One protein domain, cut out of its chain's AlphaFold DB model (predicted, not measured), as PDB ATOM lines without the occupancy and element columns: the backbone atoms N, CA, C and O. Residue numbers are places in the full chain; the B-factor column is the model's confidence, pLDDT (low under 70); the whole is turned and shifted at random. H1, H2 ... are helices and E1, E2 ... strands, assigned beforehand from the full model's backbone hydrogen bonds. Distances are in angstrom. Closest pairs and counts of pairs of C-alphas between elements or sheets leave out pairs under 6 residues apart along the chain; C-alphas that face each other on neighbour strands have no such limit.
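AT A GLANCE: This is residues 58 to 157 of the 158 residues of an uncharacterized protein of Chryseobacterium arthrosphaerae (UniProt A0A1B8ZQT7). Two long helices, H2 and H3, meet near their ends as an open V, within which a two-stranded parallel sheet packs through E1 on H2 and short H1 packs on H3. Residues 146 to 157 stick out. The 100 printed residues, class mostly helix, include E1, H1, E2, H2, H3 in order. The whole is loose, radius of gyration of the C-alphas 16.6 A, spanning 53 by 36 by 16 A.

HOW THE PARTS SIT: E1, residues 59 to 63, and E2, residues 87 to 91, are parallel; N 61 and O 88, 2.8 A apart, are within hydrogen-bond range. With H1, residues 74 to 82, they form a strand-helix-strand unit, a helix between parallel strands, its crossover right-handed. The closest C-alphas of E1 and H2, residues 98 to 122, are 59 and 111, 5.3 A. H3, residues 126 to 155, touches H1 with residues 130 to 141 alone; C-alphas 75 and 137 are closest, 5.4 A. H2 and H3 are close but not clearly touching, C-alphas 119 and 126 being closest, 6.5 A, at a steep tilt of 60 degrees. In H1, H2 and H3 every O i to N i+4 pair is within hydrogen-bond range.

IN THESE COORDINATES: E1 begins at C-alpha 59 (-13.823, -0.957, 19.302). H2 is 35.0 A long; H3, 43.5 A, ends at C-alpha 155 (5.905, 15.591, 50.997).

THE WHOLE: C-alphas 120 and 157 are farthest apart, 55.1 A. The printed part has no cut and no long link; residues 156 to 157 have pLDDT under 70.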
ATOM      1  N   CYS A  58     -17.705  -3.575  18.230       91.69
ATOM      2  CA  CYS A  58     -17.194  -2.741  19.317       91.69
ATOM      3  C   CYS A  58     -15.711  -2.483  19.086       91.69
ATOM      4  O   CYS A  58     -14.997  -3.376  18.626       91.69
ATOM      5  N   TRP A  59     -15.235  -1.289  19.431       95.56
ATOM      6  CA  TRP A  59     -13.823  -0.957  19.302       95.56
ATOM      7  C   TRP A  59     -13.006  -1.720  20.345       95.56
ATOM      8  O   TRP A  59     -13.122  -1.469  21.538       95.56
ATOM      9  N   LYS A  60     -12.162  -2.644  19.886       95.56
ATOM     10  CA  LYS A  60     -11.190  -3.374  20.700       95.56
ATOM     11  C   LYS A  60      -9.834  -2.659  20.669       95.56
ATOM     12  O   LYS A  60      -9.114  -2.742  19.671       95.56
ATOM     13  N   ASP A  61      -9.479  -1.939  21.725       93.69
ATOM     14  CA  ASP A  61      -8.157  -1.327  21.900       93.69
ATOM     15  C   ASP A  61      -7.195  -2.351  22.507       93.69
ATOM     16  O   ASP A  61      -7.144  -2.554  23.721       93.69
ATOM     17  N   PHE A  62      -6.482  -3.054  21.626       93.06
ATOM     18  CA  PHE A  62      -5.563  -4.125  21.993       93.06
ATOM     19  C   PHE A  62      -4.135  -3.610  22.178       93.06
ATOM     20  O   PHE A  62      -3.518  -3.102  21.232       93.06
ATOM     21  N   ARG A  63      -3.578  -3.818  23.373       90.31
ATOM     22  CA  ARG A  63      -2.245  -3.360  23.771       90.31
ATOM     23  C   ARG A  63      -1.419  -4.505  24.352       90.31
ATOM     24  O   ARG A  63      -1.934  -5.405  25.012       90.31
ATOM     25  N   TYR A  64      -0.124  -4.460  24.086       89.88
ATOM     26  CA  TYR A  64       0.883  -5.345  24.664       89.88
ATOM     27  C   TYR A  64       2.133  -4.522  24.974       89.88
ATOM     28  O   TYR A  64       2.317  -3.440  24.410       89.88
ATOM     29  N   GLY A  65       3.001  -5.068  25.817       86.75
ATOM     30  CA  GLY A  65       4.168  -4.383  26.354       86.75
ATOM     31  C   GLY A  65       3.908  -3.821  27.747       86.75
ATOM     32  O   GLY A  65       2.964  -4.225  28.428       86.75
ATOM     33  N   GLU A  66       4.774  -2.902  28.161       84.94
ATOM     34  CA  GLU A  66       4.626  -2.186  29.423       84.94
ATOM     35  C   GLU A  66       3.332  -1.364  29.413       84.94
ATOM     36  O   GLU A  66       3.051  -0.615  28.470       84.94
ATOM     37  N   LEU A  67       2.515  -1.552  30.450       82.38
ATOM     38  CA  LEU A  67       1.272  -0.814  30.605       82.38
ATOM     39  C   LEU A  67       1.575   0.595  31.119       82.38
ATOM     40  O   LEU A  67       2.448   0.766  31.971       82.38
ATOM     41  N   PRO A  68       0.860   1.612  30.622       82.00
ATOM     42  CA  PRO A  68       1.054   2.966  31.092       82.00
ATOM     43  C   PRO A  68       0.615   3.094  32.561       82.00
ATOM     44  O   PRO A  68      -0.167   2.279  33.059       82.00
ATOM     45  N   PRO A  69       1.099   4.128  33.271       80.62
ATOM     46  CA  PRO A  69       0.763   4.333  34.671       80.62
ATOM     47  C   PRO A  69      -0.740   4.560  34.875       80.62
ATOM     48  O   PRO A  69      -1.474   4.963  33.966       80.62
ATOM     49  N   VAL A  70      -1.189   4.356  36.114       80.38
ATOM     50  CA  VAL A  70      -2.572   4.624  36.526       80.38
ATOM     51  C   VAL A  70      -2.982   6.044  36.127       80.38
ATOM     52  O   VAL A  70      -2.248   7.006  36.348       80.38
ATOM     53  N   GLY A  71      -4.173   6.170  35.543       82.56
ATOM     54  CA  GLY A  71      -4.727   7.443  35.085       82.56
ATOM     55  C   GLY A  71      -4.373   7.813  33.645       82.56
ATOM     56  O   GLY A  71      -5.003   8.707  33.087       82.56
ATOM     57  N   ALA A  72      -3.438   7.114  32.988       82.88
ATOM     58  CA  ALA A  72      -3.097   7.363  31.580       82.88
ATOM     59  C   ALA A  72      -4.253   7.090  30.600       82.88
ATOM     60  O   ALA A  72      -4.174   7.429  29.423       82.88
ATOM     61  N   TYR A  73      -5.323   6.462  31.080       89.56
ATOM     62  CA  TYR A  73      -6.487   6.086  30.293       89.56
ATOM     63  C   TYR A  73      -7.739   6.919  30.582       89.56
ATOM     64  O   TYR A  73      -8.722   6.801  29.852       89.56
ATOM     65  N   ASP A  74      -7.689   7.807  31.577       90.94
ATOM     66  CA  ASP A  74      -8.842   8.603  32.013       90.94
ATOM     67  C   ASP A  74      -9.453   9.422  30.867       90.94
ATOM     68  O   ASP A  74     -10.674   9.562  30.776       90.94
ATOM     69  N   ALA A  75      -8.608   9.963  29.985       92.69
ATOM     70  CA  ALA A  75      -9.051  10.774  28.859       92.69
ATOM     71  C   ALA A  75      -9.853   9.949  27.847       92.69
ATOM     72  O   ALA A  75     -10.974  10.331  27.507       92.69
ATOM     73  N   ILE A  76      -9.319   8.802  27.404       93.75
ATOM     74  CA  ILE A  76     -10.025   7.942  26.449       93.75
ATOM     75  C   ILE A  76     -11.299   7.366  27.067       93.75
ATOM     76  O   ILE A  76     -12.327   7.395  26.402       93.75
ATOM     77  N   ASP A  77     -11.277   6.949  28.337       93.31
ATOM     78  CA  ASP A  77     -12.458   6.418  29.033       93.31
ATOM     79  C   ASP A  77     -13.573   7.466  29.151       93.31
ATOM     80  O   ASP A  77     -14.749   7.193  28.888       93.31
ATOM     81  N   SER A  78     -13.207   8.705  29.482       93.69
ATOM     82  CA  SER A  78     -14.154   9.821  29.529       93.69
ATOM     83  C   SER A  78     -14.729  10.125  28.147       93.69
ATOM     84  O   SER A  78     -15.930  10.371  28.005       93.69
ATOM     85  N   LEU A  79     -13.885  10.081  27.115       95.38
ATOM     86  CA  LEU A  79     -14.266  10.456  25.765       95.38
ATOM     87  C   LEU A  79     -15.154   9.406  25.094       95.38
ATOM     88  O   LEU A  79     -16.171   9.764  24.501       95.38
ATOM     89  N   VAL A  80     -14.846   8.112  25.237       95.88
ATOM     90  CA  VAL A  80     -15.703   7.034  24.705       95.88
ATOM     91  C   VAL A  80     -17.081   7.049  25.360       95.88
ATOM     92  O   VAL A  80     -18.078   6.825  24.674       95.88
ATOM     93  N   LYS A  81     -17.163   7.403  26.651       95.44
ATOM     94  CA  LYS A  81     -18.436   7.605  27.348       95.44
ATOM     95  C   LYS A  81     -19.186   8.824  26.813       95.44
ATOM     96  O   LYS A  81     -20.371   8.711  26.513       95.44
ATOM     97  N   LYS A  82     -18.507   9.968  26.656       95.25
ATOM     98  CA  LYS A  82     -19.097  11.201  26.102       95.25
ATOM     99  C   LYS A  82     -19.684  10.968  24.706       95.25
ATOM    100  O   LYS A  82     -20.780  11.432  24.417       95.25
ATOM    101  N   TRP A  83     -18.963  10.237  23.861       94.88
ATOM    102  CA  TRP A  83     -19.359   9.938  22.483       94.88
ATOM    103  C   TRP A  83     -20.285   8.717  22.361       94.88
ATOM    104  O   TRP A  83     -20.672   8.353  21.252       94.88
ATOM    105  N   ASN A  84     -20.643   8.080  23.483       94.00
ATOM    106  CA  ASN A  84     -21.468   6.873  23.543       94.00
ATOM    107  C   ASN A  84     -20.967   5.746  22.612       94.00
ATOM    108  O   ASN A  84     -21.730   5.129  21.866       94.00
ATOM    109  N   LEU A  85     -19.654   5.502  22.627       94.44
ATOM    110  CA  LEU A  85     -19.000   4.485  21.808       94.44
ATOM    111  C   LEU A  85     -18.902   3.156  22.564       94.44
ATOM    112  O   LEU A  85     -18.537   3.125  23.738       94.44
ATOM    113  N   CYS A  86     -19.124   2.037  21.868       94.38
ATOM    114  CA  CYS A  86     -18.717   0.739  22.395       94.38
ATOM    115  C   CYS A  86     -17.191   0.598  22.306       94.38
ATOM    116  O   CYS A  86     -16.631   0.562  21.204       94.38
ATOM    117  N   TYR A  87     -16.536   0.506  23.459       94.75
ATOM    118  CA  TYR A  87     -15.086   0.432  23.604       94.75
ATOM    119  C   TYR A  87     -14.715  -0.662  24.609       94.75
ATOM    120  O   TYR A  87     -15.318  -0.766  25.675       94.75
ATOM    121  N   GLU A  88     -13.726  -1.482  24.266       94.12
ATOM    122  CA  GLU A  88     -13.142  -2.491  25.142       94.12
ATOM    123  C   GLU A  88     -11.621  -2.417  25.059       94.12
ATOM    124  O   GLU A  88     -11.038  -2.478  23.975       94.12
ATOM    125  N   ARG A  89     -10.983  -2.336  26.222       92.31
ATOM    126  CA  ARG A  89      -9.532  -2.372  26.373       92.31
ATOM    127  C   ARG A  89      -9.081  -3.808  26.610       92.31
ATOM    128  O   ARG A  89      -9.626  -4.494  27.473       92.31
ATOM    129  N   ILE A  90      -8.089  -4.257  25.850       92.12
ATOM    130  CA  ILE A  90      -7.542  -5.611  25.951       92.12
ATOM    131  C   ILE A  90      -6.032  -5.513  26.144       92.12
ATOM    132  O   ILE A  90      -5.321  -5.012  25.274       92.12
ATOM    133  N   GLU A  91      -5.547  -6.018  27.273       91.25
ATOM    134  CA  GLU A  91      -4.141  -5.953  27.666       91.25
ATOM    135  C   GLU A  91      -3.547  -7.367  27.681       91.25
ATOM    136  O   GLU A  91      -3.986  -8.239  28.433       91.25
ATOM    137  N   ALA A  92      -2.561  -7.613  26.816       88.38
ATOM    138  CA  ALA A  92      -1.933  -8.929  26.649       88.38
ATOM    139  C   ALA A  92      -0.606  -9.092  27.418       88.38
ATOM    140  O   ALA A  92       0.070 -10.110  27.274       88.38
ATOM    141  N   GLY A  93      -0.226  -8.101  28.231       85.00
ATOM    142  CA  GLY A  93       1.027  -8.100  28.988       85.00
ATOM    143  C   GLY A  93       2.278  -7.968  28.110       85.00
ATOM    144  O   GLY A  93       2.209  -7.547  26.954       85.00
ATOM    145  N   CYS A  94       3.444  -8.306  28.670       86.25
ATOM    146  CA  CYS A  94       4.748  -8.011  28.058       86.25
ATOM    147  C   CYS A  94       5.251  -9.063  27.057       86.25
ATOM    148  O   CYS A  94       6.115  -8.761  26.236       86.25
ATOM    149  N   VAL A  95       4.754 -10.301  27.115       88.81
ATOM    150  CA  VAL A  95       5.266 -11.395  26.275       88.81
ATOM    151  C   VAL A  95       4.606 -11.338  24.902       88.81
ATOM    152  O   VAL A  95       3.415 -11.596  24.776       88.81
ATOM    153  N   ILE A  96       5.371 -11.024  23.854       89.12
ATOM    154  CA  ILE A  96       4.843 -10.895  22.489       89.12
ATOM    155  C   ILE A  96       5.049 -12.208  21.725       89.12
ATOM    156  O   ILE A  96       6.142 -12.495  21.245       89.12
ATOM    157  N   THR A  97       3.975 -12.981  21.560       92.81
ATOM    158  CA  THR A  97       3.952 -14.198  20.730       92.81
ATOM    159  C   THR A  97       3.276 -13.947  19.383       92.81
ATOM    160  O   THR A  97       2.544 -12.969  19.206       92.81
ATOM    161  N   ASP A  98       3.460 -14.849  18.418       95.19
ATOM    162  CA  ASP A  98       2.762 -14.750  17.130       95.19
ATOM    163  C   ASP A  98       1.242 -14.895  17.271       95.19
ATOM    164  O   ASP A  98       0.493 -14.237  16.550       95.19
ATOM    165  N   SER A  99       0.779 -15.658  18.264       91.94
ATOM    166  CA  SER A  99      -0.639 -15.720  18.636       91.94
ATOM    167  C   SER A  99      -1.178 -14.339  19.033       91.94
ATOM    168  O   SER A  99      -2.195 -13.893  18.503       91.94
ATOM    169  N   ILE A 100      -0.446 -13.595  19.871       91.56
ATOM    170  CA  ILE A 100      -0.811 -12.228  20.286       91.56
ATOM    171  C   ILE A 100      -0.801 -11.258  19.097       91.56
ATOM    172  O   ILE A 100      -1.711 -10.435  18.955       91.56
ATOM    173  N   LYS A 101       0.182 -11.370  18.196       93.69
ATOM    174  CA  LYS A 101       0.214 -10.564  16.963       93.69
ATOM    175  C   LYS A 101      -0.990 -10.863  16.065       93.69
ATOM    176  O   LYS A 101      -1.593  -9.935  15.525       93.69
ATOM    177  N   ASN A 102      -1.355 -12.133  15.909       94.19
ATOM    178  CA  ASN A 102      -2.506 -12.543  15.106       94.19
ATOM    179  C   ASN A 102      -3.823 -12.075  15.728       94.19
ATOM    180  O   ASN A 102      -4.681 -11.559  15.014       94.19
ATOM    181  N   LEU A 103      -3.950 -12.151  17.051       91.75
ATOM    182  CA  LEU A 103      -5.103 -11.632  17.777       91.75
ATOM    183  C   LEU A 103      -5.259 -10.114  17.573       91.75
ATOM    184  O   LEU A 103      -6.348  -9.637  17.251       91.75
ATOM    185  N   LYS A 104      -4.158  -9.350  17.631       93.62
ATOM    186  CA  LYS A 104      -4.167  -7.915  17.298       93.62
ATOM    187  C   LYS A 104      -4.663  -7.656  15.874       93.62
ATOM    188  O   LYS A 104      -5.481  -6.759  15.678       93.62
ATOM    189  N   LYS A 105      -4.207  -8.437  14.887       95.25
ATOM    190  CA  LYS A 105      -4.670  -8.314  13.491       95.25
ATOM    191  C   LYS A 105      -6.174  -8.577  13.365       95.25
ATOM    192  O   LYS A 105      -6.859  -7.824  12.674       95.25
ATOM    193  N   GLN A 106      -6.697  -9.593  14.055       94.06
ATOM    194  CA  GLN A 106      -8.136  -9.884  14.075       94.06
ATOM    195  C   GLN A 106      -8.935  -8.708  14.646       94.06
ATOM    196  O   GLN A 106      -9.904  -8.256  14.032       94.06
ATOM    197  N   TYR A 107      -8.485  -8.137  15.767       94.94
ATOM    198  CA  TYR A 107      -9.141  -6.971  16.351       94.94
ATOM    199  C   TYR A 107      -9.070  -5.741  15.449       94.94
ATOM    200  O   TYR A 107     -10.087  -5.078  15.263       94.94
ATOM    201  N   GLN A 108      -7.935  -5.477  14.802       94.81
ATOM    202  CA  GLN A 108      -7.816  -4.392  13.822       94.81
ATOM    203  C   GLN A 108      -8.794  -4.554  12.650       94.81
ATOM    204  O   GLN A 108      -9.427  -3.576  12.243       94.81
ATOM    205  N   ALA A 109      -8.968  -5.777  12.140       94.31
ATOM    206  CA  ALA A 109      -9.946  -6.060  11.095       94.31
ATOM    207  C   ALA A 109     -11.384  -5.786  11.575       94.31
ATOM    208  O   ALA A 109     -12.137  -5.096  10.888       94.31
ATOM    209  N   SER A 110     -11.742  -6.244  12.781       93.56
ATOM    210  CA  SER A 110     -13.066  -5.987  13.369       93.56
ATOM    211  C   SER A 110     -13.318  -4.496  13.644       93.56
ATOM    212  O   SER A 110     -14.383  -3.969  13.318       93.56
ATOM    213  N   ASN A 111     -12.304  -3.772  14.131       95.75
ATOM    214  CA  ASN A 111     -12.371  -2.335  14.389       95.75
ATOM    215  C   ASN A 111     -12.608  -1.551  13.103       95.75
ATOM    216  O   ASN A 111     -13.372  -0.596  13.110       95.75
ATOM    217  N   LYS A 112     -12.011  -1.968  11.979       95.50
ATOM    218  CA  LYS A 112     -12.249  -1.330  10.678       95.50
ATOM    219  C   LYS A 112     -13.727  -1.384  10.285       95.50
ATOM    220  O   LYS A 112     -14.246  -0.411   9.743       95.50
ATOM    221  N   LEU A 113     -14.413  -2.495  10.564       94.94
ATOM    222  CA  LEU A 113     -15.852  -2.619  10.317       94.94
ATOM    223  C   LEU A 113     -16.653  -1.709  11.252       94.94
ATOM    224  O   LEU A 113     -17.538  -0.983  10.797       94.94
ATOM    225  N   TYR A 114     -16.299  -1.687  12.537       95.25
ATOM    226  CA  TYR A 114     -16.933  -0.806  13.511       95.25
ATOM    227  C   TYR A 114     -16.763   0.678  13.151       95.25
ATOM    228  O   TYR A 114     -17.739   1.424  13.116       95.25
ATOM    229  N   PHE A 115     -15.556   1.103  12.787       95.50
ATOM    230  CA  PHE A 115     -15.248   2.483  12.414       95.50
ATOM    231  C   PHE A 115     -15.980   2.929  11.152       95.50
ATOM    232  O   PHE A 115     -16.468   4.054  11.112       95.50
ATOM    233  N   LYS A 116     -16.162   2.040  10.168       94.75
ATOM    234  CA  LYS A 116     -17.049   2.311   9.026       94.75
ATOM    235  C   LYS A 116     -18.501   2.522   9.459       94.75
ATOM    236  O   LYS A 116     -19.206   3.333   8.870       94.75
ATOM    237  N   SER A 117     -18.971   1.789  10.470       94.25
ATOM    238  CA  SER A 117     -20.321   1.992  11.012       94.25
ATOM    239  C   SER A 117     -20.449   3.331  11.749       94.25
ATOM    240  O   SER A 117     -21.475   3.993  11.616       94.25
ATOM    241  N   LEU A 118     -19.399   3.760  12.459       94.94
ATOM    242  CA  LEU A 118     -19.346   5.073  13.101       94.94
ATOM    243  C   LEU A 118     -19.292   6.202  12.079       94.94
ATOM    244  O   LEU A 118     -20.007   7.178  12.244       94.94
ATOM    245  N   GLU A 119     -18.545   6.042  10.989       95.69
ATOM    246  CA  GLU A 119     -18.472   7.031   9.908       95.69
ATOM    247  C   GLU A 119     -19.852   7.352   9.320       95.69
ATOM    248  O   GLU A 119     -20.175   8.508   9.065       95.69
ATOM    249  N   LYS A 120     -20.710   6.335   9.182       94.62
ATOM    250  CA  LYS A 120     -22.100   6.519   8.741       94.62
ATOM    251  C   LYS A 120     -22.971   7.252   9.766       94.62
ATOM    252  O   LYS A 120     -23.913   7.925   9.371       94.62
ATOM    253  N   LYS A 121     -22.695   7.086  11.065       93.25
ATOM    254  CA  LYS A 121     -23.492   7.659  12.167       93.25
ATOM    255  C   LYS A 121     -23.044   9.066  12.563       93.25
ATOM    256  O   LYS A 121     -23.877   9.888  12.915       93.25
ATOM    257  N   LEU A 122     -21.738   9.313  12.544       94.62
ATOM    258  CA  LEU A 122     -21.081  10.500  13.096       94.62
ATOM    259  C   LEU A 122     -20.437  11.379  12.010       94.62
ATOM    260  O   LEU A 122     -19.969  12.472  12.307       94.62
ATOM    261  N   GLY A 123     -20.414  10.920  10.757       95.88
ATOM    262  CA  GLY A 123     -19.818  11.629   9.624       95.88
ATOM    263  C   GLY A 123     -18.360  11.246   9.365       95.88
ATOM    264  O   GLY A 123     -17.695  10.637  10.197       95.88
ATOM    265  N   LYS A 124     -17.836  11.618   8.187       95.19
ATOM    266  CA  LYS A 124     -16.501  11.205   7.703       95.19
ATOM    267  C   LYS A 124     -15.339  11.627   8.606       95.19
ATOM    268  O   LYS A 124     -14.345  10.912   8.699       95.19
ATOM    269  N   ASN A 125     -15.489  12.752   9.300       96.69
ATOM    270  CA  ASN A 125     -14.425  13.353  10.105       96.69
ATOM    271  C   ASN A 125     -14.465  12.930  11.580       96.69
ATOM    272  O   ASN A 125     -13.597  13.341  12.344       96.69
ATOM    273  N   TRP A 126     -15.405  12.059  11.978       95.69
ATOM    274  CA  TRP A 126     -15.626  11.690  13.382       95.69
ATOM    275  C   TRP A 126     -14.342  11.280  14.109       95.69
ATOM    276  O   TRP A 126     -14.144  11.625  15.270       95.69
ATOM    277  N   LYS A 127     -13.453  10.550  13.424       95.44
ATOM    278  CA  LYS A 127     -12.209  10.056  14.014       95.44
ATOM    279  C   LYS A 127     -11.212  11.184  14.263       95.44
ATOM    280  O   LYS A 127     -10.542  11.166  15.286       95.44
ATOM    281  N   GLN A 128     -11.136  12.157  13.355       97.19
ATOM    282  CA  GLN A 128     -10.266  13.327  13.498       97.19
ATOM    283  C   GLN A 128     -10.738  14.206  14.656       97.19
ATOM    284  O   GLN A 128      -9.928  14.622  15.481       97.19
ATOM    285  N   ASP A 129     -12.049  14.427  14.751       97.44
ATOM    286  CA  ASP A 129     -12.659  15.195  15.836       97.44
ATOM    287  C   ASP A 129     -12.460  14.500  17.189       97.44
ATOM    288  O   ASP A 129     -12.039  15.130  18.161       97.44
ATOM    289  N   PHE A 130     -12.669  13.180  17.229       96.44
ATOM    290  CA  PHE A 130     -12.398  12.360  18.406       96.44
ATOM    291  C   PHE A 130     -10.921  12.434  18.817       96.44
ATOM    292  O   PHE A 130     -10.619  12.657  19.985       96.44
ATOM    293  N   ASP A 131      -9.986  12.293  17.874       95.75
ATOM    294  CA  ASP A 131      -8.547  12.309  18.170       95.75
ATOM    295  C   ASP A 131      -8.055  13.681  18.631       95.75
ATOM    296  O   ASP A 131      -7.210  13.769  19.524       95.75
ATOM    297  N   LYS A 132      -8.615  14.760  18.082       96.62
ATOM    298  CA  LYS A 132      -8.327  16.125  18.529       96.62
ATOM    299  C   LYS A 132      -8.799  16.357  19.964       96.62
ATOM    300  O   LYS A 132      -8.076  16.958  20.766       96.62
ATOM    301  N   GLU A 133      -9.999  15.883  20.296       95.94
ATOM    302  CA  GLU A 133     -10.523  15.988  21.656       95.94
ATOM    303  C   GLU A 133      -9.707  15.125  22.627       95.94
ATOM    304  O   GLU A 133      -9.313  15.605  23.693       95.94
ATOM    305  N   LEU A 134      -9.369  13.896  22.226       94.81
ATOM    306  CA  LEU A 134      -8.528  12.997  23.009       94.81
ATOM    307  C   LEU A 134      -7.173  13.634  23.318       94.81
ATOM    308  O   LEU A 134      -6.773  13.670  24.475       94.81
ATOM    309  N   HIS A 135      -6.501  14.198  22.313       92.44
ATOM    310  CA  HIS A 135      -5.201  14.843  22.491       92.44
ATOM    311  C   HIS A 135      -5.256  16.027  23.469       92.44
ATOM    312  O   HIS A 135      -4.348  16.224  24.282       92.44
ATOM    313  N   THR A 136      -6.344  16.800  23.422       92.00
ATOM    314  CA  THR A 136      -6.571  17.923  24.342       92.00
ATOM    315  C   THR A 136      -6.743  17.419  25.777       92.00
ATOM    316  O   THR A 136      -6.089  17.919  26.695       92.00
ATOM    317  N   LEU A 137      -7.581  16.396  25.970       90.62
ATOM    318  CA  LEU A 137      -7.829  15.785  27.276       90.62
ATOM    319  C   LEU A 137      -6.579  15.107  27.848       90.62
ATOM    320  O   LEU A 137      -6.274  15.303  29.023       90.62
ATOM    321  N   ASP A 138      -5.829  14.369  27.029       86.94
ATOM    322  CA  ASP A 138      -4.582  13.714  27.433       86.94
ATOM    323  C   ASP A 138      -3.530  14.728  27.883       86.94
ATOM    324  O   ASP A 138      -2.885  14.536  28.915       86.94
ATOM    325  N   SER A 139      -3.393  15.846  27.167       85.81
ATOM    326  CA  SER A 139      -2.449  16.909  27.530       85.81
ATOM    327  C   SER A 139      -2.774  17.511  28.901       85.81
ATOM    328  O   SER A 139      -1.891  17.676  29.747       85.81
ATOM    329  N   ILE A 140      -4.055  17.787  29.164       82.94
ATOM    330  CA  ILE A 140      -4.529  18.285  30.464       82.94
ATOM    331  C   ILE A 140      -4.312  17.230  31.556       82.94
ATOM    332  O   ILE A 140      -3.852  17.543  32.661       82.94
ATOM    333  N   ASN A 141      -4.617  15.973  31.247       84.00
ATOM    334  CA  ASN A 141      -4.475  14.863  32.172       84.00
ATOM    335  C   ASN A 141      -3.011  14.639  32.575       84.00
ATOM    336  O   ASN A 141      -2.710  14.500  33.761       84.00
ATOM    337  N   TRP A 142      -2.083  14.694  31.620       78.75
ATOM    338  CA  TRP A 142      -0.654  14.565  31.884       78.75
ATOM    339  C   TRP A 142      -0.129  15.679  32.796       78.75
ATOM    340  O   TRP A 142       0.595  15.408  33.754       78.75
ATOM    341  N   ILE A 143      -0.555  16.928  32.570       81.62
ATOM    342  CA  ILE A 143      -0.216  18.057  33.451       81.62
ATOM    343  C   ILE A 143      -0.696  17.788  34.885       81.62
ATOM    344  O   ILE A 143       0.033  18.046  35.846       81.62
ATOM    345  N   ARG A 144      -1.907  17.244  35.044       83.25
ATOM    346  CA  ARG A 144      -2.472  16.878  36.349       83.25
ATOM    347  C   ARG A 144      -1.668  15.766  37.030       83.25
ATOM    348  O   ARG A 144      -1.339  15.907  38.208       83.25
ATOM    349  N   ILE A 145      -1.330  14.699  36.304       79.56
ATOM    350  CA  ILE A 145      -0.517  13.582  36.814       79.56
ATOM    351  C   ILE A 145       0.851  14.089  37.275       79.56
ATOM    352  O   ILE A 145       1.252  13.815  38.407       79.56
ATOM    353  N   LYS A 146       1.523  14.902  36.449       83.56
ATOM    354  CA  LYS A 146       2.826  15.487  36.776       83.56
ATOM    355  C   LYS A 146       2.778  16.313  38.063       83.56
ATOM    356  O   LYS A 146       3.560  16.066  38.972       83.56
ATOM    357  N   ARG A 147       1.809  17.230  38.194       84.88
ATOM    358  CA  ARG A 147       1.641  18.040  39.419       84.88
ATOM    359  C   ARG A 147       1.440  17.178  40.666       84.88
ATOM    360  O   ARG A 147       1.969  17.512  41.723       84.88
ATOM    361  N   LYS A 148       0.688  16.078  40.548       86.00
ATOM    362  CA  LYS A 148       0.465  15.143  41.657       86.00
ATOM    363  C   LYS A 148       1.761  14.439  42.057       86.00
ATOM    364  O   LYS A 148       2.076  14.413  43.243       86.00
ATOM    365  N   MET A 149       2.536  13.943  41.093       82.62
ATOM    366  CA  MET A 149       3.856  13.357  41.361       82.62
ATOM    367  C   MET A 149       4.798  14.365  42.034       82.62
ATOM    368  O   MET A 149       5.379  14.056  43.070       82.62
ATOM    369  N   ASP A 150       4.868  15.600  41.529       86.19
ATOM    370  CA  ASP A 150       5.704  16.664  42.107       86.19
ATOM    371  C   ASP A 150       5.284  17.048  43.540       86.19
ATOM    372  O   ASP A 150       6.103  17.535  44.323       86.19
ATOM    373  N   SER A 151       4.001  16.896  43.884       86.94
ATOM    374  CA  SER A 151       3.506  17.135  45.246       86.94
ATOM    375  C   SER A 151       3.874  16.004  46.206       86.94
ATOM    376  O   SER A 151       4.348  16.284  47.303       86.94
ATOM    377  N   LEU A 152       3.738  14.746  45.767       85.75
ATOM    378  CA  LEU A 152       4.076  13.563  46.563       85.75
ATOM    379  C   LEU A 152       5.577  13.516  46.864       85.75
ATOM    380  O   LEU A 152       5.974  13.360  48.015       85.75
ATOM    381  N   ASN A 153       6.407  13.788  45.855       83.25
ATOM    382  CA  ASN A 153       7.858  13.833  46.021       83.25
ATOM    383  C   ASN A 153       8.307  14.917  47.014       83.25
ATOM    384  O   ASN A 153       9.305  14.732  47.700       83.25
ATOM    385  N   ARG A 154       7.583  16.044  47.107       80.31
ATOM    386  CA  ARG A 154       7.881  17.111  48.077       80.31
ATOM    387  C   ARG A 154       7.457  16.762  49.500       80.31
ATOM    388  O   ARG A 154       8.138  17.164  50.438       80.31
ATOM    389  N   SER A 155       6.356  16.031  49.671       72.75
ATOM    390  CA  SER A 155       5.905  15.591  50.997       72.75
ATOM    391  C   SER A 155       6.760  14.474  51.599       72.75
ATOM    392  O   SER A 155       6.764  14.326  52.810       72.75
ATOM    393  N   GLU A 156       7.486  13.707  50.782       65.12
ATOM    394  CA  GLU A 156       8.362  12.616  51.248       65.12
ATOM    395  C   GLU A 156       9.780  13.083  51.634       65.12
ATOM    396  O   GLU A 156      10.562  12.313  52.188       65.12
ATOM    397  N   THR A 157      10.130  14.339  51.336       60.38
ATOM    398  CA  THR A 157      11.442  14.941  51.641       60.38
ATOM    399  C   THR A 157      11.494  15.740  52.951       60.38
ATOM    400  O   THR A 157      12.534  16.329  53.247       60.38
TER     401      THR A 157